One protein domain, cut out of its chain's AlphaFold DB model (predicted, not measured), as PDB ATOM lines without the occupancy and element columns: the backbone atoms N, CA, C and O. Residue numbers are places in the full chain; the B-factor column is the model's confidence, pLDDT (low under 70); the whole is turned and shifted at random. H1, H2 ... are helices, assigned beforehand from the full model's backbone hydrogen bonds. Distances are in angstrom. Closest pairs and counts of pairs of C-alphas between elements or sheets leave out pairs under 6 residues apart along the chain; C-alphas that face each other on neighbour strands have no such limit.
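Overview. This is residues 24 to 182 of the 183 residues of the protein "Putative nad dependent epimerase dehydratase family protein" of Togninia minima (strain UCR-PA7) (UniProt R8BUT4). Look for a cluster of crossed helices at one end of an elongated body: H1 sits in its middle, H4 and H5 pack on one side of it, H7 packs on the other, and H3 packs on H7. The other end is mostly loops, with the short helices H2 and H6 away from the cluster. The 159 printed residues have seven named helices, H1 to H7 in chain order, and no named strand; the class is all helix, with 67 residues in helices, under half. The whole is compact, with a radius of gyration of the C-alphas of 16.9 A and spans of 50 by 29 by 27 A.

Arrangement. Start at the hub, H1, residues 43 to 55. It touches H4, residues 122 to 132, at a steep tilt of 60 degrees, opposite ways; the closest C-alphas, Ala 51 and Met 128, are 5.4 A apart. With residues 44 to 48 alone it touches H5, residues 138 to 143, about perpendicular at 81 degrees; the closest C-alphas are Val 48 and Leu 143, 6.2 A. H7, residues 167 to 180, touches H3, residues 95 to 108, at a steep 45 degrees, the same way; the closest C-alphas are Ala 105 and His 173, 5.1 A. Every O i to N i+4 pair is within hydrogen-bond range in H1, H3, H4, H5 and H6, against 8 of 10 in H7; H2, with 4 residues, is too short for such a pair.

Along the chain. Find C-alpha 43 at (-34.527, 2.842, 9.499); H1 runs 18.5 A from there. H2, residues 70 to 73, and H6, residues 152 to 156, touch no helix. H3 is 19.8 A long, H4 15.4 A, and H7 20.0 A, ending at C-alpha 180 (-36.752, -9.451, 14.058).

Size, cuts and confidence. The farthest C-alphas, Gly 75 and Glu 123, are 51.8 A apart. The printed part has no cut; the links H1 to H2, H2 to H3 and H3 to H4 are long. Low pLDDT includes residues 62 to 73.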
ATOM      1  N   ILE A  24     -20.367  18.150   2.635       80.00
ATOM      2  CA  ILE A  24     -21.652  17.490   2.394       80.00
ATOM      3  C   ILE A  24     -21.376  15.999   2.270       80.00
ATOM      4  O   ILE A  24     -20.798  15.522   1.291       80.00
ATOM      5  N   PHE A  25     -21.798  15.267   3.298       70.94
ATOM      6  CA  PHE A  25     -21.807  13.818   3.287       70.94
ATOM      7  C   PHE A  25     -23.217  13.312   2.994       70.94
ATOM      8  O   PHE A  25     -24.143  13.588   3.755       70.94
ATOM      9  N   SER A  26     -23.367  12.550   1.912       70.62
ATOM     10  CA  SER A  26     -24.628  11.904   1.549       70.62
ATOM     11  C   SER A  26     -24.501  10.392   1.747       70.62
ATOM     12  O   SER A  26     -24.062   9.711   0.822       70.62
ATOM     13  N   PRO A  27     -24.826   9.842   2.936       60.44
ATOM     14  CA  PRO A  27     -25.032   8.407   3.094       60.44
ATOM     15  C   PRO A  27     -26.255   7.946   2.281       60.44
ATOM     16  O   PRO A  27     -27.159   8.724   1.984       60.44
ATOM     17  N   CYS A  28     -26.300   6.656   1.967       65.69
ATOM     18  CA  CYS A  28     -27.444   5.935   1.411       65.69
ATOM     19  C   CYS A  28     -27.740   4.794   2.392       65.69
ATOM     20  O   CYS A  28     -27.798   5.055   3.590       65.69
ATOM     21  N   ILE A  29     -27.881   3.547   1.929       65.31
ATOM     22  CA  ILE A  29     -28.277   2.413   2.775       65.31
ATOM     23  C   ILE A  29     -27.216   2.124   3.852       65.31
ATOM     24  O   ILE A  29     -26.256   1.384   3.620       65.31
ATOM     25  N   VAL A  30     -27.433   2.684   5.042       71.81
ATOM     26  CA  VAL A  30     -26.778   2.299   6.298       71.81
ATOM     27  C   VAL A  30     -27.475   1.040   6.815       71.81
ATOM     28  O   VAL A  30     -28.703   0.965   6.808       71.81
ATOM     29  N   TYR A  31     -26.702   0.047   7.234       73.19
ATOM     30  CA  TYR A  31     -27.168  -1.270   7.671       73.19
ATOM     31  C   TYR A  31     -26.225  -1.812   8.750       73.19
ATOM     32  O   TYR A  31     -25.143  -1.255   8.959       73.19
ATOM     33  N   GLY A  32     -26.627  -2.884   9.425       70.75
ATOM     34  CA  GLY A  32     -25.878  -3.476  10.521       70.75
ATOM     35  C   GLY A  32     -26.234  -2.876  11.881       70.75
ATOM     36  O   GLY A  32     -26.900  -1.844  12.021       70.75
ATOM     37  N   LYS A  33     -25.766  -3.557  12.926       78.25
ATOM     38  CA  LYS A  33     -26.028  -3.209  14.323       78.25
ATOM     39  C   LYS A  33     -25.311  -1.918  14.728       78.25
ATOM     40  O   LYS A  33     -24.086  -1.862  14.763       78.25
ATOM     41  N   GLY A  34     -26.078  -0.907  15.131       75.50
ATOM     42  CA  GLY A  34     -25.527   0.364  15.597       75.50
ATOM     43  C   GLY A  34     -24.770   0.244  16.928       75.50
ATOM     44  O   GLY A  34     -25.316  -0.220  17.932       75.50
ATOM     45  N   GLU A  35     -23.529   0.731  16.957       72.56
ATOM     46  CA  GLU A  35     -22.687   0.775  18.166       72.56
ATOM     47  C   GLU A  35     -22.972   1.999  19.063       72.56
ATOM     48  O   GLU A  35     -22.665   1.991  20.255       72.56
ATOM     49  N   GLY A  36     -23.588   3.050  18.506       70.62
ATOM     50  CA  GLY A  36     -23.874   4.317  19.192       70.62
ATOM     51  C   GLY A  36     -24.996   4.258  20.238       70.62
ATOM     52  O   GLY A  36     -25.655   3.243  20.434       70.62
ATOM     53  N   PHE A  37     -25.246   5.380  20.922       69.38
ATOM     54  CA  PHE A  37     -26.256   5.473  21.992       69.38
ATOM     55  C   PHE A  37     -27.705   5.653  21.500       69.38
ATOM     56  O   PHE A  37     -28.633   5.510  22.292       69.38
ATOM     57  N   GLY A  38     -27.897   6.021  20.227       72.94
ATOM     58  CA  GLY A  38     -29.209   6.265  19.620       72.94
ATOM     59  C   GLY A  38     -29.922   4.984  19.176       72.94
ATOM     60  O   GLY A  38     -29.682   3.905  19.716       72.94
ATOM     61  N   ASN A  39     -30.786   5.092  18.163       71.81
ATOM     62  CA  ASN A  39     -31.399   3.913  17.547       71.81
ATOM     63  C   ASN A  39     -30.311   2.997  16.946       71.81
ATOM     64  O   ASN A  39     -29.463   3.460  16.184       71.81
ATOM     65  N   LYS A  40     -30.337   1.707  17.305       80.25
ATOM     66  CA  LYS A  40     -29.324   0.696  16.937       80.25
ATOM     67  C   LYS A  40     -29.738  -0.211  15.777       80.25
ATOM     68  O   LYS A  40     -29.030  -1.173  15.474       80.25
ATOM     69  N   VAL A  41     -30.883   0.072  15.164       76.38
ATOM     70  CA  VAL A  41     -31.435  -0.663  14.022       76.38
ATOM     71  C   VAL A  41     -31.645   0.327  12.877       76.38
ATOM     72  O   VAL A  41     -32.106   1.448  13.112       76.38
ATOM     73  N   SER A  42     -31.284  -0.052  11.649       75.44
ATOM     74  CA  SER A  42     -31.414   0.841  10.494       75.44
ATOM     75  C   SER A  42     -32.879   1.122  10.153       75.44
ATOM     76  O   SER A  42     -33.742   0.250  10.212       75.44
ATOM     77  N   ILE A  43     -33.167   2.376   9.796       77.00
ATOM     78  CA  ILE A  43     -34.527   2.842   9.499       77.00
ATOM     79  C   ILE A  43     -35.050   2.189   8.211       77.00
ATOM     80  O   ILE A  43     -36.175   1.697   8.188       77.00
ATOM     81  N   GLN A  44     -34.235   2.146   7.152       70.25
ATOM     82  CA  GLN A  44     -34.661   1.630   5.846       70.25
ATOM     83  C   GLN A  44     -34.803   0.102   5.841       70.25
ATOM     84  O   GLN A  44     -35.794  -0.410   5.327       70.25
ATOM     85  N   THR A  45     -33.886  -0.644   6.468       75.50
ATOM     86  CA  THR A  45     -33.999  -2.115   6.530       75.50
ATOM     87  C   THR A  45     -35.171  -2.556   7.417       75.50
ATOM     88  O   THR A  45     -35.884  -3.496   7.062       75.50
ATOM     89  N   VAL A  46     -35.478  -1.818   8.496       83.06
ATOM     90  CA  VAL A  46     -36.717  -1.995   9.280       83.06
ATOM     91  C   VAL A  46     -37.969  -1.775   8.431       83.06
ATOM     92  O   VAL A  46     -38.919  -2.551   8.559       83.06
ATOM     93  N   CYS A  47     -37.997  -0.765   7.553       81.62
ATOM     94  CA  CYS A  47     -39.116  -0.563   6.629       81.62
ATOM     95  C   CYS A  47     -39.292  -1.765   5.688       81.62
ATOM     96  O   CYS A  47     -40.410  -2.266   5.564       81.62
ATOM     97  N   VAL A  48     -38.207  -2.294   5.108       81.31
ATOM     98  CA  VAL A  48     -38.266  -3.502   4.261       81.31
ATOM     99  C   VAL A  48     -38.847  -4.695   5.027       81.31
ATOM    100  O   VAL A  48     -39.777  -5.333   4.537       81.31
ATOM    101  N   VAL A  49     -38.375  -4.975   6.249       84.12
ATOM    102  CA  VAL A  49     -38.892  -6.102   7.050       84.12
ATOM    103  C   VAL A  49     -40.359  -5.900   7.447       84.12
ATOM    104  O   VAL A  49     -41.137  -6.853   7.390       84.12
ATOM    105  N   LYS A  50     -40.777  -4.679   7.812       84.81
ATOM    106  CA  LYS A  50     -42.184  -4.378   8.140       84.81
ATOM    107  C   LYS A  50     -43.107  -4.572   6.938       84.81
ATOM    108  O   LYS A  50     -44.120  -5.260   7.070       84.81
ATOM    109  N   ALA A  51     -42.741  -4.020   5.781       82.75
ATOM    110  CA  ALA A  51     -43.496  -4.177   4.541       82.75
ATOM    111  C   ALA A  51     -43.589  -5.658   4.135       82.75
ATOM    112  O   ALA A  51     -44.686  -6.179   3.932       82.75
ATOM    113  N   ALA A  52     -42.459  -6.372   4.122       84.75
ATOM    114  CA  ALA A  52     -42.418  -7.779   3.738       84.75
ATOM    115  C   ALA A  52     -43.205  -8.694   4.691       84.75
ATOM    116  O   ALA A  52     -43.908  -9.592   4.234       84.75
ATOM    117  N   LYS A  53     -43.149  -8.446   6.009       87.06
ATOM    118  CA  LYS A  53     -43.927  -9.190   7.014       87.06
ATOM    119  C   LYS A  53     -45.435  -8.977   6.857       87.06
ATOM    120  O   LYS A  53     -46.196  -9.922   7.044       87.06
ATOM    121  N   ALA A  54     -45.869  -7.758   6.536       86.88
ATOM    122  CA  ALA A  54     -47.283  -7.449   6.334       86.88
ATOM    123  C   ALA A  54     -47.836  -8.054   5.033       86.88
ATOM    124  O   ALA A  54     -48.972  -8.521   5.008       86.88
ATOM    125  N   LEU A  55     -47.025  -8.073   3.972       86.44
ATOM    126  CA  LEU A  55     -47.427  -8.497   2.625       86.44
ATOM    127  C   LEU A  55     -47.087  -9.949   2.295       86.44
ATOM    128  O   LEU A  55     -47.432 -10.425   1.216       86.44
ATOM    129  N   ARG A  56     -46.372 -10.634   3.194       85.81
ATOM    130  CA  ARG A  56     -45.812 -11.980   2.998       85.81
ATOM    131  C   ARG A  56     -44.911 -12.112   1.761       85.81
ATOM    132  O   ARG A  56     -44.683 -13.223   1.287       85.81
ATOM    133  N   LYS A  57     -44.379 -10.995   1.251       78.06
ATOM    134  CA  LYS A  57     -43.519 -10.944   0.063       78.06
ATOM    135  C   LYS A  57     -42.669  -9.675   0.035       78.06
ATOM    136  O   LYS A  57     -43.101  -8.625   0.508       78.06
ATOM    137  N   VAL A  58     -41.466  -9.777  -0.523       82.31
ATOM    138  CA  VAL A  58     -40.532  -8.656  -0.687       82.31
ATOM    139  C   VAL A  58     -40.717  -8.032  -2.076       82.31
ATOM    140  O   VAL A  58     -40.759  -8.748  -3.075       82.31
ATOM    141  N   TYR A  59     -40.820  -6.704  -2.141       71.69
ATOM    142  CA  TYR A  59     -41.037  -5.939  -3.376       71.69
ATOM    143  C   TYR A  59     -39.943  -4.897  -3.566       71.69
ATOM    144  O   TYR A  59     -39.537  -4.276  -2.585       71.69
ATOM    145  N   LYS A  60     -39.515  -4.674  -4.819       61.00
ATOM    146  CA  LYS A  60     -38.456  -3.710  -5.141       61.00
ATOM    147  C   LYS A  60     -38.918  -2.401  -5.753       61.00
ATOM    148  O   LYS A  60     -39.950  -2.359  -6.419       61.00
ATOM    149  N   VAL A  61     -38.091  -1.366  -5.572       71.62
ATOM    150  CA  VAL A  61     -38.305  -0.030  -6.148       71.62
ATOM    151  C   VAL A  61     -37.059   0.621  -6.829       71.62
ATOM    152  O   VAL A  61     -37.271   1.159  -7.912       71.62
ATOM    153  N   ASP A  62     -35.784   0.547  -6.349       42.25
ATOM    154  CA  ASP A  62     -34.627   1.292  -6.980       42.25
ATOM    155  C   ASP A  62     -33.143   0.722  -6.752       42.25
ATOM    156  O   ASP A  62     -33.051  -0.502  -6.802       42.25
ATOM    157  N   GLU A  63     -31.998   1.508  -6.582       36.03
ATOM    158  CA  GLU A  63     -30.484   1.141  -6.569       36.03
ATOM    159  C   GLU A  63     -29.393   2.098  -5.833       36.03
ATOM    160  O   GLU A  63     -29.205   3.212  -6.312       36.03
ATOM    161  N   GLY A  64     -28.556   1.736  -4.779       35.50
ATOM    162  CA  GLY A  64     -27.273   2.494  -4.324       35.50
ATOM    163  C   GLY A  64     -26.701   2.628  -2.811       35.50
ATOM    164  O   GLY A  64     -27.429   2.283  -1.885       35.50
ATOM    165  N   ARG A  65     -25.423   3.116  -2.495       39.97
ATOM    166  CA  ARG A  65     -24.619   3.085  -1.144       39.97
ATOM    167  C   ARG A  65     -23.457   4.152  -0.809       39.97
ATOM    168  O   ARG A  65     -22.812   4.496  -1.792       39.97
ATOM    169  N   PRO A  66     -23.122   4.662   0.458       38.00
ATOM    170  CA  PRO A  66     -21.738   5.078   1.028       38.00
ATOM    171  C   PRO A  66     -21.464   5.557   2.566       38.00
ATOM    172  O   PRO A  66     -22.395   5.571   3.365       38.00
ATOM    173  N   GLU A  67     -20.227   6.039   2.982       54.53
ATOM    174  CA  GLU A  67     -19.700   6.382   4.388       54.53
ATOM    175  C   GLU A  67     -18.466   7.411   4.635       54.53
ATOM    176  O   GLU A  67     -17.311   7.000   4.551       54.53
ATOM    177  N   LEU A  68     -18.578   8.725   5.003       56.44
ATOM    178  CA  LEU A  68     -17.413   9.710   5.049       56.44
ATOM    179  C   LEU A  68     -16.593   9.892   6.366       56.44
ATOM    180  O   LEU A  68     -15.412  10.244   6.322       56.44
ATOM    181  N   LEU A  69     -17.211   9.807   7.547       50.28
ATOM    182  CA  LEU A  69     -16.883  10.665   8.716       50.28
ATOM    183  C   LEU A  69     -15.431  10.620   9.275       50.28
ATOM    184  O   LEU A  69     -14.980  11.575   9.912       50.28
ATOM    185  N   ARG A  70     -14.684   9.530   9.058       52.59
ATOM    186  CA  ARG A  70     -13.460   9.188   9.813       52.59
ATOM    187  C   ARG A  70     -12.272  10.148   9.611       52.59
ATOM    188  O   ARG A  70     -11.547  10.417  10.565       52.59
ATOM    189  N   LYS A  71     -12.076  10.685   8.398       60.16
ATOM    190  CA  LYS A  71     -10.882  11.491   8.039       60.16
ATOM    191  C   LYS A  71     -10.899  12.930   8.565       60.16
ATOM    192  O   LYS A  71      -9.838  13.521   8.754       60.16
ATOM    193  N   ILE A  72     -12.077  13.490   8.851       65.06
ATOM    194  CA  ILE A  72     -12.203  14.841   9.428       65.06
ATOM    195  C   ILE A  72     -11.584  14.875  10.836       65.06
ATOM    196  O   ILE A  72     -10.848  15.802  11.171       65.06
ATOM    197  N   LEU A  73     -11.819  13.827  11.633       58.84
ATOM    198  CA  LEU A  73     -11.345  13.719  13.019       58.84
ATOM    199  C   LEU A  73      -9.825  13.509  13.139       58.84
ATOM    200  O   LEU A  73      -9.250  13.832  14.173       58.84
ATOM    201  N   ALA A  74      -9.173  12.997  12.091       72.44
ATOM    202  CA  ALA A  74      -7.729  12.755  12.060       72.44
ATOM    203  C   ALA A  74      -6.893  14.001  11.695       72.44
ATOM    204  O   ALA A  74      -5.666  13.945  11.702       72.44
ATOM    205  N   GLY A  75      -7.530  15.128  11.350       71.81
ATOM    206  CA  GLY A  75      -6.829  16.350  10.935       71.81
ATOM    207  C   GLY A  75      -6.225  16.297   9.524       71.81
ATOM    208  O   GLY A  75      -5.582  17.256   9.108       71.81
ATOM    209  N   GLU A  76      -6.486  15.229   8.759       69.62
ATOM    210  CA  GLU A  76      -5.947  14.965   7.408       69.62
ATOM    211  C   GLU A  76      -6.382  15.982   6.331       69.62
ATOM    212  O   GLU A  76      -5.917  15.924   5.197       69.62
ATOM    213  N   ASN A  77      -7.260  16.926   6.687       71.31
ATOM    214  CA  ASN A  77      -7.718  18.036   5.850       71.31
ATOM    215  C   ASN A  77      -8.232  17.620   4.448       71.31
ATOM    216  O   ASN A  77      -7.739  18.136   3.441       71.31
ATOM    217  N   PRO A  78      -9.231  16.712   4.364       78.00
ATOM    218  CA  PRO A  78      -9.902  16.406   3.102       78.00
ATOM    219  C   PRO A  78     -10.523  17.667   2.477       78.00
ATOM    220  O   PRO A  78     -10.805  18.647   3.177       78.00
ATOM    221  N   GLY A  79     -10.743  17.623   1.158       79.38
ATOM    222  CA  GLY A  79     -11.348  18.707   0.380       79.38
ATOM    223  C   GLY A  79     -12.668  19.187   0.984       79.38
ATOM    224  O   GLY A  79     -13.426  18.403   1.541       79.38
ATOM    225  N   TYR A  80     -12.929  20.488   0.921       82.00
ATOM    226  CA  TYR A  80     -14.053  21.134   1.602       82.00
ATOM    227  C   TYR A  80     -14.720  22.171   0.689       82.00
ATOM    228  O   TYR A  80     -14.229  22.463  -0.408       82.00
ATOM    229  N   GLY A  81     -15.859  22.714   1.120       85.19
ATOM    230  CA  GLY A  81     -16.631  23.677   0.336       85.19
ATOM    231  C   GLY A  81     -17.114  23.056  -0.975       85.19
ATOM    232  O   GLY A  81     -17.686  21.968  -0.981       85.19
ATOM    233  N   LYS A  82     -16.824  23.705  -2.107       84.06
ATOM    234  CA  LYS A  82     -17.173  23.212  -3.454       84.06
ATOM    235  C   LYS A  82     -16.542  21.853  -3.802       84.06
ATOM    236  O   LYS A  82     -17.108  21.117  -4.599       84.06
ATOM    237  N   ASN A  83     -15.436  21.486  -3.148       80.56
ATOM    238  CA  ASN A  83     -14.795  20.168  -3.266       80.56
ATOM    239  C   ASN A  83     -15.145  19.224  -2.093       80.56
ATOM    240  O   ASN A  83     -14.587  18.138  -1.986       80.56
ATOM    241  N   GLY A  84     -16.047  19.644  -1.197       78.25
ATOM    242  CA  GLY A  84     -16.425  18.948   0.038       78.25
ATOM    243  C   GLY A  84     -17.588  17.968  -0.094       78.25
ATOM    244  O   GLY A  84     -18.128  17.535   0.923       78.25
ATOM    245  N   TYR A  85     -18.004  17.640  -1.317       77.75
ATOM    246  CA  TYR A  85     -19.041  16.649  -1.589       77.75
ATOM    247  C   TYR A  85     -18.433  15.250  -1.576       77.75
ATOM    248  O   TYR A  85     -17.543  14.960  -2.377       77.75
ATOM    249  N   TYR A  86     -18.917  14.376  -0.695       73.00
ATOM    250  CA  TYR A  86     -18.392  13.019  -0.574       73.00
ATOM    251  C   TYR A  86     -19.467  11.947  -0.618       73.00
ATOM    252  O   TYR A  86     -20.433  11.944   0.148       73.00
ATOM    253  N   LEU A  87     -19.170  10.964  -1.461       72.94
ATOM    254  CA  LEU A  87     -19.847   9.690  -1.571       72.94
ATOM    255  C   LEU A  87     -18.820   8.585  -1.313       72.94
ATOM    256  O   LEU A  87     -18.141   8.124  -2.220       72.94
ATOM    257  N   ALA A  88     -18.636   8.178  -0.070       66.75
ATOM    258  CA  ALA A  88     -17.702   7.106   0.276       66.75
ATOM    259  C   ALA A  88     -18.320   5.708   0.057       66.75
ATOM    260  O   ALA A  88     -18.629   4.979   0.996       66.75
ATOM    261  N   SER A  89     -18.605   5.377  -1.202       69.75
ATOM    262  CA  SER A  89     -19.265   4.125  -1.581       69.75
ATOM    263  C   SER A  89     -18.273   2.975  -1.701       69.75
ATOM    264  O   SER A  89     -17.241   3.170  -2.347       69.75
ATOM    265  N   PRO A  90     -18.574   1.768  -1.183       68.50
ATOM    266  CA  PRO A  90     -17.874   0.570  -1.632       68.50
ATOM    267  C   PRO A  90     -18.215   0.224  -3.094       68.50
ATOM    268  O   PRO A  90     -17.440  -0.454  -3.760       68.50
ATOM    269  N   GLY A  91     -19.356   0.709  -3.596       72.75
ATOM    270  CA  GLY A  91     -19.907   0.442  -4.919       72.75
ATOM    271  C   GLY A  91     -21.440   0.395  -4.889       72.75
ATOM    272  O   GLY A  91     -22.075   0.535  -3.840       72.75
ATOM    273  N   SER A  92     -22.043   0.195  -6.057       73.06
ATOM    274  CA  SER A  92     -23.486   0.005  -6.227       73.06
ATOM    275  C   SER A  92     -23.885  -1.461  -6.055       73.06
ATOM    276  O   SER A  92     -23.191  -2.346  -6.541       73.06
ATOM    277  N   VAL A  93     -25.047  -1.698  -5.448       78.75
ATOM    278  CA  VAL A  93     -25.756  -2.988  -5.464       78.75
ATOM    279  C   VAL A  93     -27.175  -2.707  -5.951       78.75
ATOM    280  O   VAL A  93     -27.784  -1.734  -5.488       78.75
ATOM    281  N   ALA A  94     -27.689  -3.518  -6.877       80.62
ATOM    282  CA  ALA A  94     -29.074  -3.412  -7.322       80.62
ATOM    283  C   ALA A  94     -30.001  -3.843  -6.178       80.62
ATOM    284  O   ALA A  94     -29.685  -4.796  -5.462       80.62
ATOM    285  N   TRP A  95     -31.150  -3.184  -5.962       78.62
ATOM    286  CA  TRP A  95     -31.998  -3.652  -4.857       78.62
ATOM    287  C   TRP A  95     -32.585  -5.040  -5.122       78.62
ATOM    288  O   TRP A  95     -32.897  -5.701  -4.144       78.62
ATOM    289  N   ASP A  96     -32.697  -5.520  -6.370       82.31
ATOM    290  CA  ASP A  96     -33.123  -6.911  -6.635       82.31
ATOM    291  C   ASP A  96     -32.277  -7.921  -5.855       82.31
ATOM    292  O   ASP A  96     -32.829  -8.793  -5.187       82.31
ATOM    293  N   ASP A  97     -30.952  -7.753  -5.866       87.25
ATOM    294  CA  ASP A  97     -30.029  -8.637  -5.155       87.25
ATOM    295  C   ASP A  97     -30.251  -8.549  -3.637       87.25
ATOM    296  O   ASP A  97     -30.328  -9.566  -2.943       87.25
ATOM    297  N   LEU A  98     -30.417  -7.326  -3.115       88.06
ATOM    298  CA  LEU A  98     -30.671  -7.083  -1.692       88.06
ATOM    299  C   LEU A  98     -32.013  -7.671  -1.244       88.06
ATOM    300  O   LEU A  98     -32.100  -8.304  -0.194       88.06
ATOM    301  N   TYR A  99     -33.056  -7.492  -2.045       89.44
ATOM    302  CA  TYR A  99     -34.385  -8.008  -1.773       89.44
ATOM    303  C   TYR A  99     -34.465  -9.525  -1.921       89.44
ATOM    304  O   TYR A  99     -35.159 -10.152  -1.126       89.44
ATOM    305  N   GLY A 100     -33.718 -10.125  -2.851       91.19
ATOM    306  CA  GLY A 100     -33.562 -11.577  -2.949       91.19
ATOM    307  C   GLY A 100     -32.857 -12.149  -1.718       91.19
ATOM    308  O   GLY A 100     -33.341 -13.107  -1.111       91.19
ATOM    309  N   ALA A 101     -31.769 -11.516  -1.271       93.12
ATOM    310  CA  ALA A 101     -31.055 -11.906  -0.054       93.12
ATOM    311  C   ALA A 101     -31.930 -11.771   1.213       93.12
ATOM    312  O   ALA A 101     -32.008 -12.701   2.022       93.12
ATOM    313  N   MET A 102     -32.661 -10.658   1.364       93.00
ATOM    314  CA  MET A 102     -33.604 -10.460   2.474       93.00
ATOM    315  C   MET A 102     -34.818 -11.399   2.385       93.00
ATOM    316  O   MET A 102     -35.237 -11.940   3.406       93.00
ATOM    317  N   GLY A 103     -35.359 -11.649   1.190       93.88
ATOM    318  CA  GLY A 103     -36.453 -12.597   0.950       93.88
ATOM    319  C   GLY A 103     -36.070 -14.022   1.335       93.88
ATOM    320  O   GLY A 103     -36.798 -14.675   2.081       93.88
ATOM    321  N   THR A 104     -34.865 -14.449   0.953       94.81
ATOM    322  CA  THR A 104     -34.277 -15.740   1.345       94.81
ATOM    323  C   THR A 104     -34.189 -15.880   2.871       94.81
ATOM    324  O   THR A 104     -34.513 -16.931   3.428       94.81
ATOM    325  N   ALA A 105     -33.772 -14.825   3.579       93.31
ATOM    326  CA  ALA A 105     -33.719 -14.816   5.044       93.31
ATOM    327  C   ALA A 105     -35.124 -14.852   5.679       93.31
ATOM    328  O   ALA A 105     -35.383 -15.657   6.575       93.31
ATOM    329  N   LEU A 106     -36.066 -14.044   5.186       93.88
ATOM    330  CA  LEU A 106     -37.449 -14.008   5.677       93.88
ATOM    331  C   LEU A 106     -38.206 -15.325   5.427       93.88
ATOM    332  O   LEU A 106     -39.052 -15.704   6.244       93.88
ATOM    333  N   LEU A 107     -37.886 -16.051   4.349       94.75
ATOM    334  CA  LEU A 107     -38.457 -17.364   4.039       94.75
ATOM    335  C   LEU A 107     -38.018 -18.424   5.060       94.75
ATOM    336  O   LEU A 107     -38.842 -19.217   5.516       94.75
ATOM    337  N   LYS A 108     -36.754 -18.395   5.512       93.56
ATOM    338  CA  LYS A 108     -36.273 -19.266   6.607       93.56
ATOM    339  C   LYS A 108     -37.047 -19.037   7.910       93.56
ATOM    340  O   LYS A 108     -37.352 -19.997   8.616       93.56
ATOM    341  N   HIS A 109     -37.430 -17.787   8.185       92.19
ATOM    342  CA  HIS A 109     -38.306 -17.405   9.304       92.19
ATOM    343  C   HIS A 109     -39.803 -17.649   9.050       92.19
ATOM    344  O   HIS A 109     -40.619 -17.422   9.943       92.19
ATOM    345  N   LYS A 110     -40.184 -18.139   7.859       93.75
ATOM    346  CA  LYS A 110     -41.572 -18.401   7.424       93.75
ATOM    347  C   LYS A 110     -42.473 -17.156   7.429       93.75
ATOM    348  O   LYS A 110     -43.694 -17.253   7.583       93.75
ATOM    349  N   LEU A 111     -41.867 -15.977   7.274       93.56
ATOM    350  CA  LEU A 111     -42.567 -14.687   7.245       93.56
ATOM    351  C   LEU A 111     -43.085 -14.330   5.847       93.56
ATOM    352  O   LEU A 111     -44.068 -13.601   5.739       93.56
ATOM    353  N   VAL A 112     -42.459 -14.885   4.808       94.44
ATOM    354  CA  VAL A 112     -42.897 -14.827   3.408       94.44
ATOM    355  C   VAL A 112     -43.203 -16.238   2.899       94.44
ATOM    356  O   VAL A 112     -42.711 -17.213   3.471       94.44
ATOM    357  N   ASP A 113     -44.042 -16.349   1.868       93.44
ATOM    358  CA  ASP A 113     -44.442 -17.647   1.294       93.44
ATOM    359  C   ASP A 113     -43.419 -18.199   0.284       93.44
ATOM    360  O   ASP A 113     -43.261 -19.413   0.157       93.44
ATOM    361  N   ASP A 114     -42.691 -17.307  -0.388       94.00
ATOM    362  CA  ASP A 114     -41.573 -17.597  -1.285       94.00
ATOM    363  C   ASP A 114     -40.541 -16.446  -1.230       94.00
ATOM    364  O   ASP A 114     -40.824 -15.376  -0.686       94.00
ATOM    365  N   ASP A 115     -39.341 -16.665  -1.769       90.00
ATOM    366  CA  ASP A 115     -38.236 -15.695  -1.825       90.00
ATOM    367  C   ASP A 115     -38.144 -14.933  -3.164       90.00
ATOM    368  O   ASP A 115     -37.199 -14.175  -3.389       90.00
ATOM    369  N   THR A 116     -39.134 -15.079  -4.052       90.12
ATOM    370  CA  THR A 116     -39.137 -14.411  -5.360       90.12
ATOM    371  C   THR A 116     -39.518 -12.937  -5.233       90.12
ATOM    372  O   THR A 116     -40.584 -12.577  -4.724       90.12
ATOM    373  N   VAL A 117     -38.656 -12.068  -5.758       89.38
ATOM    374  CA  VAL A 117     -38.908 -10.628  -5.872       89.38
ATOM    375  C   VAL A 117     -39.649 -10.366  -7.180       89.38
ATOM    376  O   VAL A 117     -39.217 -10.804  -8.246       89.38
ATOM    377  N   ILE A 118     -40.776  -9.657  -7.108       90.88
ATOM    378  CA  ILE A 118     -41.576  -9.270  -8.281       90.88
ATOM    379  C   ILE A 118     -41.896  -7.766  -8.235       90.88
ATOM    380  O   ILE A 118     -41.842  -7.169  -7.156       90.88
ATOM    381  N   PRO A 119     -42.255  -7.129  -9.365       89.75
ATOM    382  CA  PRO A 119     -42.747  -5.754  -9.362       89.75
ATOM    383  C   PRO A 119     -44.025  -5.601  -8.522       89.75
ATOM    384  O   PRO A 119     -44.910  -6.458  -8.557       89.75
ATOM    385  N   ALA A 120     -44.140  -4.498  -7.784       91.31
ATOM    386  CA  ALA A 120     -45.350  -4.179  -7.034       91.31
ATOM    387  C   ALA A 120     -46.477  -3.691  -7.964       91.31
ATOM    388  O   ALA A 120     -46.247  -2.852  -8.835       91.31
ATOM    389  N   SER A 121     -47.703  -4.180  -7.753       92.88
ATOM    390  CA  SER A 121     -48.910  -3.532  -8.277       92.88
ATOM    391  C   SER A 121     -49.234  -2.267  -7.472       92.88
ATOM    392  O   SER A 121     -48.709  -2.060  -6.376       92.88
ATOM    393  N   GLU A 122     -50.143  -1.434  -7.974       92.25
ATOM    394  CA  GLU A 122     -50.615  -0.254  -7.240       92.25
ATOM    395  C   GLU A 122     -51.274  -0.615  -5.891       92.25
ATOM    396  O   GLU A 122     -51.011   0.040  -4.884       92.25
ATOM    397  N   GLU A 123     -52.032  -1.715  -5.850       94.25
ATOM    398  CA  GLU A 123     -52.614  -2.294  -4.630       94.25
ATOM    399  C   GLU A 123     -51.528  -2.725  -3.627       94.25
ATOM    400  O   GLU A 123     -51.615  -2.414  -2.437       94.25
ATOM    401  N   ASN A 124     -50.445  -3.355  -4.105       95.19
ATOM    402  CA  ASN A 124     -49.311  -3.719  -3.252       95.19
ATOM    403  C   ASN A 124     -48.643  -2.471  -2.649       95.19
ATOM    404  O   ASN A 124     -48.225  -2.504  -1.495       95.19
ATOM    405  N   VAL A 125     -48.549  -1.365  -3.401       93.88
ATOM    406  CA  VAL A 125     -47.988  -0.093  -2.908       93.88
ATOM    407  C   VAL A 125     -48.879   0.538  -1.835       93.88
ATOM    408  O   VAL A 125     -48.363   1.016  -0.827       93.88
ATOM    409  N   GLU A 126     -50.203   0.494  -1.982       93.62
ATOM    410  CA  GLU A 126     -51.129   0.968  -0.942       93.62
ATOM    411  C   GLU A 126     -51.043   0.128   0.337       93.62
ATOM    412  O   GLU A 126     -50.987   0.671   1.445       93.62
ATOM    413  N   ALA A 127     -50.936  -1.193   0.199       94.69
ATOM    414  CA  ALA A 127     -50.755  -2.085   1.335       94.69
ATOM    415  C   ALA A 127     -49.364  -1.922   2.000       94.69
ATOM    416  O   ALA A 127     -49.272  -1.969   3.230       94.69
ATOM    417  N   MET A 128     -48.298  -1.623   1.236       95.44
ATOM    418  CA  MET A 128     -46.997  -1.187   1.782       95.44
ATOM    419  C   MET A 128     -47.133   0.108   2.594       95.44
ATOM    420  O   MET A 128     -46.626   0.182   3.712       95.44
ATOM    421  N   ALA A 129     -47.836   1.113   2.065       92.94
ATOM    422  CA  ALA A 129     -48.050   2.399   2.730       92.94
ATOM    423  C   ALA A 129     -48.742   2.225   4.094       92.94
ATOM    424  O   ALA A 129     -48.263   2.728   5.114       92.94
ATOM    425  N   ALA A 130     -49.812   1.424   4.126       94.06
ATOM    426  CA  ALA A 130     -50.548   1.095   5.344       94.06
ATOM    427  C   ALA A 130     -49.689   0.333   6.372       94.06
ATOM    428  O   ALA A 130     -49.713   0.669   7.555       94.06
ATOM    429  N   ALA A 131     -48.890  -0.647   5.933       92.56
ATOM    430  CA  ALA A 131     -47.988  -1.412   6.801       92.56
ATOM    431  C   ALA A 131     -46.856  -0.563   7.410       92.56
ATOM    432  O   ALA A 131     -46.398  -0.829   8.524       92.56
ATOM    433  N   LEU A 132     -46.397   0.454   6.677       89.38
ATOM    434  CA  LEU A 132     -45.366   1.396   7.110       89.38
ATOM    435  C   LEU A 132     -45.922   2.574   7.929       89.38
ATOM    436  O   LEU A 132     -45.162   3.218   8.650       89.38
ATOM    437  N   GLY A 133     -47.227   2.850   7.842       91.56
ATOM    438  CA  GLY A 133     -47.863   4.009   8.478       91.56
ATOM    439  C   GLY A 133     -47.524   5.341   7.798       91.56
ATOM    440  O   GLY A 133     -47.460   6.368   8.473       91.56
ATOM    441  N   VAL A 134     -47.277   5.330   6.483       89.81
ATOM    442  CA  VAL A 134     -46.865   6.503   5.685       89.81
ATOM    443  C   VAL A 134     -47.802   6.725   4.488       89.81
ATOM    444  O   VAL A 134     -48.511   5.797   4.098       89.81
ATOM    445  N   PRO A 135     -47.824   7.921   3.868       92.25
ATOM    446  CA  PRO A 135     -48.536   8.141   2.607       92.25
ATOM    447  C   PRO A 135     -47.985   7.273   1.462       92.25
ATOM    448  O   PRO A 135     -46.800   6.932   1.445       92.25
ATOM    449  N   LYS A 136     -48.827   6.958   0.471       89.94
ATOM    450  CA  LYS A 136     -48.491   6.105  -0.690       89.94
ATOM    451  C   LYS A 136     -47.262   6.612  -1.452       89.94
ATOM    452  O   LYS A 136     -46.407   5.835  -1.867       89.94
ATOM    453  N   GLU A 137     -47.133   7.928  -1.558       88.31
ATOM    454  CA  GLU A 137     -46.055   8.644  -2.244       88.31
ATOM    455  C   GLU A 137     -44.694   8.468  -1.547       88.31
ATOM    456  O   GLU A 137     -43.647   8.598  -2.178       88.31
ATOM    457  N   PHE A 138     -44.694   8.138  -0.250       85.06
ATOM    458  CA  PHE A 138     -43.483   7.898   0.537       85.06
ATOM    459  C   PHE A 138     -42.988   6.449   0.471       85.06
ATOM    460  O   PHE A 138     -41.883   6.183   0.941       85.06
ATOM    461  N   VAL A 139     -43.742   5.512  -0.120       86.56
ATOM    462  CA  VAL A 139     -43.338   4.096  -0.198       86.56
ATOM    463  C   VAL A 139     -42.058   3.931  -1.017       86.56
ATOM    464  O   VAL A 139     -41.111   3.323  -0.525       86.56
ATOM    465  N   GLY A 140     -41.983   4.542  -2.207       80.44
ATOM    466  CA  GLY A 140     -40.767   4.525  -3.032       80.44
ATOM    467  C   GLY A 140     -39.561   5.120  -2.297       80.44
ATOM    468  O   GLY A 140     -38.526   4.481  -2.191       80.44
ATOM    469  N   VAL A 141     -39.738   6.283  -1.659       76.38
ATOM    470  CA  VAL A 141     -38.689   6.960  -0.864       76.38
ATOM    471  C   VAL A 141     -38.224   6.129   0.345       76.38
ATOM    472  O   VAL A 141     -37.084   6.250   0.792       76.38
ATOM    473  N   SER A 142     -39.107   5.302   0.908       75.44
ATOM    474  CA  SER A 142     -38.829   4.504   2.111       75.44
ATOM    475  C   SER A 142     -38.176   3.160   1.802       75.44
ATOM    476  O   SER A 142     -37.420   2.649   2.630       75.44
ATOM    477  N   LEU A 143     -38.496   2.581   0.645       82.81
ATOM    478  CA  LEU A 143     -38.066   1.246   0.235       82.81
ATOM    479  C   LEU A 143     -37.022   1.282  -0.894       82.81
ATOM    480  O   LEU A 143     -36.475   0.247  -1.252       82.81
ATOM    481  N   GLY A 144     -36.671   2.447  -1.433       76.69
ATOM    482  CA  GLY A 144     -35.570   2.546  -2.377       76.69
ATOM    483  C   GLY A 144     -35.062   3.956  -2.650       76.69
ATOM    484  O   GLY A 144     -35.256   4.896  -1.882       76.69
ATOM    485  N   GLY A 145     -34.298   4.043  -3.727       70.56
ATOM    486  CA  GLY A 145     -33.755   5.249  -4.352       70.56
ATOM    487  C   GLY A 145     -32.610   4.895  -5.310       70.56
ATOM    488  O   GLY A 145     -31.773   4.058  -4.965       70.56
ATOM    489  N   LEU A 146     -32.570   5.478  -6.516       66.88
ATOM    490  CA  LEU A 146     -31.410   5.373  -7.415       66.88
ATOM    491  C   LEU A 146     -30.363   6.437  -7.043       66.88
ATOM    492  O   LEU A 146     -30.544   7.624  -7.316       66.88
ATOM    493  N   CYS A 147     -29.244   6.021  -6.453       64.62
ATOM    494  CA  CYS A 147     -28.098   6.891  -6.197       64.62
ATOM    495  C   CYS A 147     -27.177   6.937  -7.424       64.62
ATOM    496  O   CYS A 147     -26.330   6.068  -7.613       64.62
ATOM    497  N   THR A 148     -27.292   7.999  -8.223       66.06
ATOM    498  CA  THR A 148     -26.451   8.246  -9.411       66.06
ATOM    499  C   THR A 148     -25.106   8.920  -9.110       66.06
ATOM    500  O   THR A 148     -24.358   9.245 -10.030       66.06
ATOM    501  N   PHE A 149     -24.784   9.171  -7.840       64.69
ATOM    502  CA  PHE A 149     -23.518   9.788  -7.443       64.69
ATOM    503  C   PHE A 149     -22.339   8.805  -7.604       64.69
ATOM    504  O   PHE A 149     -22.484   7.608  -7.366       64.69
ATOM    505  N   THR A 150     -21.141   9.321  -7.915       70.19
ATOM    506  CA  THR A 150     -19.912   8.514  -8.074       70.19
ATOM    507  C   THR A 150     -18.907   8.759  -6.944       70.19
ATOM    508  O   THR A 150     -18.612   9.899  -6.583       70.19
ATOM    509  N   ALA A 151     -18.330   7.683  -6.407       73.06
ATOM    510  CA  ALA A 151     -17.426   7.690  -5.252       73.06
ATOM    511  C   ALA A 151     -15.964   8.080  -5.565       73.06
ATOM    512  O   ALA A 151     -15.030   7.356  -5.218       73.06
ATOM    513  N   GLU A 152     -15.739   9.220  -6.222       79.44
ATOM    514  CA  GLU A 152     -14.389   9.608  -6.667       79.44
ATOM    515  C   GLU A 152     -13.542  10.293  -5.587       79.44
ATOM    516  O   GLU A 152     -12.393   9.906  -5.366       79.44
ATOM    517  N   HIS A 153     -14.089  11.272  -4.860       73.44
ATOM    518  CA  HIS A 153     -13.293  12.061  -3.904       73.44
ATOM    519  C   HIS A 153     -12.724  11.236  -2.735       73.44
ATOM    520  O   HIS A 153     -11.695  11.608  -2.177       73.44
ATOM    521  N   GLY A 154     -13.338  10.099  -2.379       71.62
ATOM    522  CA  GLY A 154     -12.782   9.169  -1.386       71.62
ATOM    523  C   GLY A 154     -11.464   8.537  -1.855       71.62
ATOM    524  O   GLY A 154     -10.462   8.574  -1.138       71.62
ATOM    525  N   LYS A 155     -11.424   8.044  -3.098       77.94
ATOM    526  CA  LYS A 155     -10.229   7.421  -3.694       77.94
ATOM    527  C   LYS A 155      -9.047   8.395  -3.726       77.94
ATOM    528  O   LYS A 155      -7.923   8.022  -3.401       77.94
ATOM    529  N   GLN A 156      -9.317   9.663  -4.049       77.38
ATOM    530  CA  GLN A 156      -8.313  10.732  -4.137       77.38
ATOM    531  C   GLN A 156      -7.601  11.025  -2.804       77.38
ATOM    532  O   GLN A 156      -6.454  11.462  -2.813       77.38
ATOM    533  N   ILE A 157      -8.249  10.755  -1.665       73.62
ATOM    534  CA  ILE A 157      -7.674  10.918  -0.317       73.62
ATOM    535  C   ILE A 157      -7.197   9.587   0.290       73.62
ATOM    536  O   ILE A 157      -7.048   9.475   1.510       73.62
ATOM    537  N   GLY A 158      -6.981   8.566  -0.548       73.81
ATOM    538  CA  GLY A 158      -6.508   7.243  -0.137       73.81
ATOM    539  C   GLY A 158      -7.515   6.442   0.692       73.81
ATOM    540  O   GLY A 158      -7.111   5.547   1.429       73.81
ATOM    541  N   TRP A 159      -8.810   6.774   0.636       74.50
ATOM    542  CA  TRP A 159      -9.847   5.942   1.244       74.50
ATOM    543  C   TRP A 159     -10.142   4.743   0.338       74.50
ATOM    544  O   TRP A 159     -10.442   4.900  -0.847       74.50
ATOM    545  N   THR A 160     -10.083   3.553   0.927       75.50
ATOM    546  CA  THR A 160     -10.570   2.297   0.354       75.50
ATOM    547  C   THR A 160     -11.645   1.740   1.279       75.50
ATOM    548  O   THR A 160     -11.448   1.778   2.499       75.50
ATOM    549  N   PRO A 161     -12.755   1.206   0.751       74.31
ATOM    550  CA  PRO A 161     -13.783   0.606   1.587       74.31
ATOM    551  C   PRO A 161     -13.229  -0.627   2.318       74.31
ATOM    552  O   PRO A 161     -12.437  -1.385   1.759       74.31
ATOM    553  N   GLN A 162     -13.651  -0.839   3.567       79.88
ATOM    554  CA  GLN A 162     -13.279  -2.035   4.340       79.88
ATOM    555  C   GLN A 162     -13.924  -3.313   3.777       79.88
ATOM    556  O   GLN A 162     -13.352  -4.395   3.885       79.88
ATOM    557  N   PHE A 163     -15.108  -3.175   3.182       82.31
ATOM    558  CA  PHE A 163     -15.917  -4.259   2.639       82.31
ATOM    559  C   PHE A 163     -16.317  -3.942   1.197       82.31
ATOM    560  O   PHE A 163     -16.487  -2.773   0.848       82.31
ATOM    561  N   ALA A 164     -16.487  -4.968   0.363       86.75
ATOM    562  CA  ALA A 164     -17.009  -4.798  -0.991       86.75
ATOM    563  C   ALA A 164     -18.491  -4.365  -0.970       86.75
ATOM    564  O   ALA A 164     -19.140  -4.372   0.080       86.75
ATOM    565  N   ALA A 165     -19.042  -3.955  -2.115       84.38
ATOM    566  CA  ALA A 165     -20.426  -3.475  -2.183       84.38
ATOM    567  C   ALA A 165     -21.426  -4.588  -1.821       84.38
ATOM    568  O   ALA A 165     -22.422  -4.356  -1.132       84.38
ATOM    569  N   GLU A 166     -21.075  -5.805  -2.225       90.38
ATOM    570  CA  GLU A 166     -21.768  -7.077  -2.068       90.38
ATOM    571  C   GLU A 166     -21.879  -7.525  -0.602       90.38
ATOM    572  O   GLU A 166     -22.739  -8.342  -0.287       90.38
ATOM    573  N   HIS A 167     -21.097  -6.954   0.320       90.44
ATOM    574  CA  HIS A 167     -21.102  -7.338   1.738       90.44
ATOM    575  C   HIS A 167     -22.470  -7.179   2.423       90.44
ATOM    576  O   HIS A 167     -22.781  -7.914   3.361       90.44
ATOM    577  N   ILE A 168     -23.343  -6.275   1.948       87.06
ATOM    578  CA  ILE A 168     -24.722  -6.248   2.463       87.06
ATOM    579  C   ILE A 168     -25.503  -7.516   2.089       87.06
ATOM    580  O   ILE A 168     -26.347  -7.953   2.858       87.06
ATOM    581  N   LEU A 169     -25.240  -8.116   0.926       91.06
ATOM    582  CA  LEU A 169     -25.914  -9.333   0.475       91.06
ATOM    583  C   LEU A 169     -25.473 -10.514   1.338       91.06
ATOM    584  O   LEU A 169     -26.303 -11.296   1.795       91.06
ATOM    585  N   GLU A 170     -24.170 -10.579   1.621       91.12
ATOM    586  CA  GLU A 170     -23.547 -11.562   2.511       91.12
ATOM    587  C   GLU A 170     -24.127 -11.494   3.936       91.12
ATOM    588  O   GLU A 170     -24.401 -12.528   4.547       91.12
ATOM    589  N   THR A 171     -24.379 -10.283   4.446       90.19
ATOM    590  CA  THR A 171     -24.862 -10.031   5.820       90.19
ATOM    591  C   THR A 171     -26.375  -9.801   5.942       90.19
ATOM    592  O   THR A 171     -26.884  -9.650   7.055       90.19
ATOM    593  N   ALA A 172     -27.137  -9.841   4.842       90.62
ATOM    594  CA  ALA A 172     -28.582  -9.568   4.831       90.62
ATOM    595  C   ALA A 172     -29.381 -10.477   5.781       90.62
ATOM    596  O   ALA A 172     -30.403 -10.064   6.330       90.62
ATOM    597  N   HIS A 173     -28.912 -11.709   6.000       90.62
ATOM    598  CA  HIS A 173     -29.520 -12.635   6.952       90.62
ATOM    599  C   HIS A 173     -29.361 -12.173   8.403       90.62
ATOM    600  O   HIS A 173     -30.331 -12.176   9.154       90.62
ATOM    601  N   GLU A 174     -28.154 -11.751   8.783       92.00
ATOM    602  CA  GLU A 174     -27.848 -11.273  10.135       92.00
ATOM    603  C   GLU A 174     -28.596  -9.967  10.437       92.00
ATOM    604  O   GLU A 174     -29.103  -9.778  11.542       92.00
ATOM    605  N   GLU A 175     -28.737  -9.096   9.431       90.19
ATOM    606  CA  GLU A 175     -29.558  -7.884   9.500       90.19
ATOM    607  C   GLU A 175     -31.044  -8.224   9.728       90.19
ATOM    608  O   GLU A 175     -31.673  -7.657  10.623       90.19
ATOM    609  N   VAL A 176     -31.610  -9.188   8.986       92.00
ATOM    610  CA  VAL A 176     -32.995  -9.659   9.196       92.00
ATOM    611  C   VAL A 176     -33.171 -10.281  10.584       92.00
ATOM    612  O   VAL A 176     -34.124  -9.928  11.283       92.00
ATOM    613  N   ASP A 177     -32.251 -11.144  11.024       91.19
ATOM    614  CA  ASP A 177     -32.269 -11.744  12.365       91.19
ATOM    615  C   ASP A 177     -32.262 -10.666  13.460       91.19
ATOM    616  O   ASP A 177     -33.040 -10.737  14.417       91.19
ATOM    617  N   TRP A 178     -31.406  -9.649  13.315       91.25
ATOM    618  CA  TRP A 178     -31.286  -8.544  14.262       91.25
ATOM    619  C   TRP A 178     -32.542  -7.668  14.294       91.25
ATOM    620  O   TRP A 178     -33.016  -7.321  15.378       91.25
ATOM    621  N   ILE A 179     -33.130  -7.348  13.138       88.88
ATOM    622  CA  ILE A 179     -34.379  -6.579  13.066       88.88
ATOM    623  C   ILE A 179     -35.522  -7.339  13.747       88.88
ATOM    624  O   ILE A 179     -36.237  -6.757  14.559       88.88
ATOM    625  N   LEU A 180     -35.678  -8.638  13.475       89.25
ATOM    626  CA  LEU A 180     -36.752  -9.451  14.058       89.25
ATOM    627  C   LEU A 180     -36.654  -9.584  15.587       89.25
ATOM    628  O   LEU A 180     -37.681  -9.744  16.241       89.25
ATOM    629  N   GLN A 181     -35.453  -9.475  16.161       88.94
ATOM    630  CA  GLN A 181     -35.231  -9.449  17.614       88.94
ATOM    631  C   GLN A 181     -35.585  -8.104  18.277       88.94
ATOM    632  O   GLN A 181     -35.655  -8.040  19.503       88.94
ATOM    633  N   ASN A 182     -35.774  -7.032  17.497       82.50
ATOM    634  CA  ASN A 182     -35.938  -5.653  17.982       82.50
ATOM    635  C   ASN A 182     -37.212  -4.956  17.439       82.50
ATOM    636  O   ASN A 182     -37.318  -3.730  17.527       82.50
TER     637      ASN A 182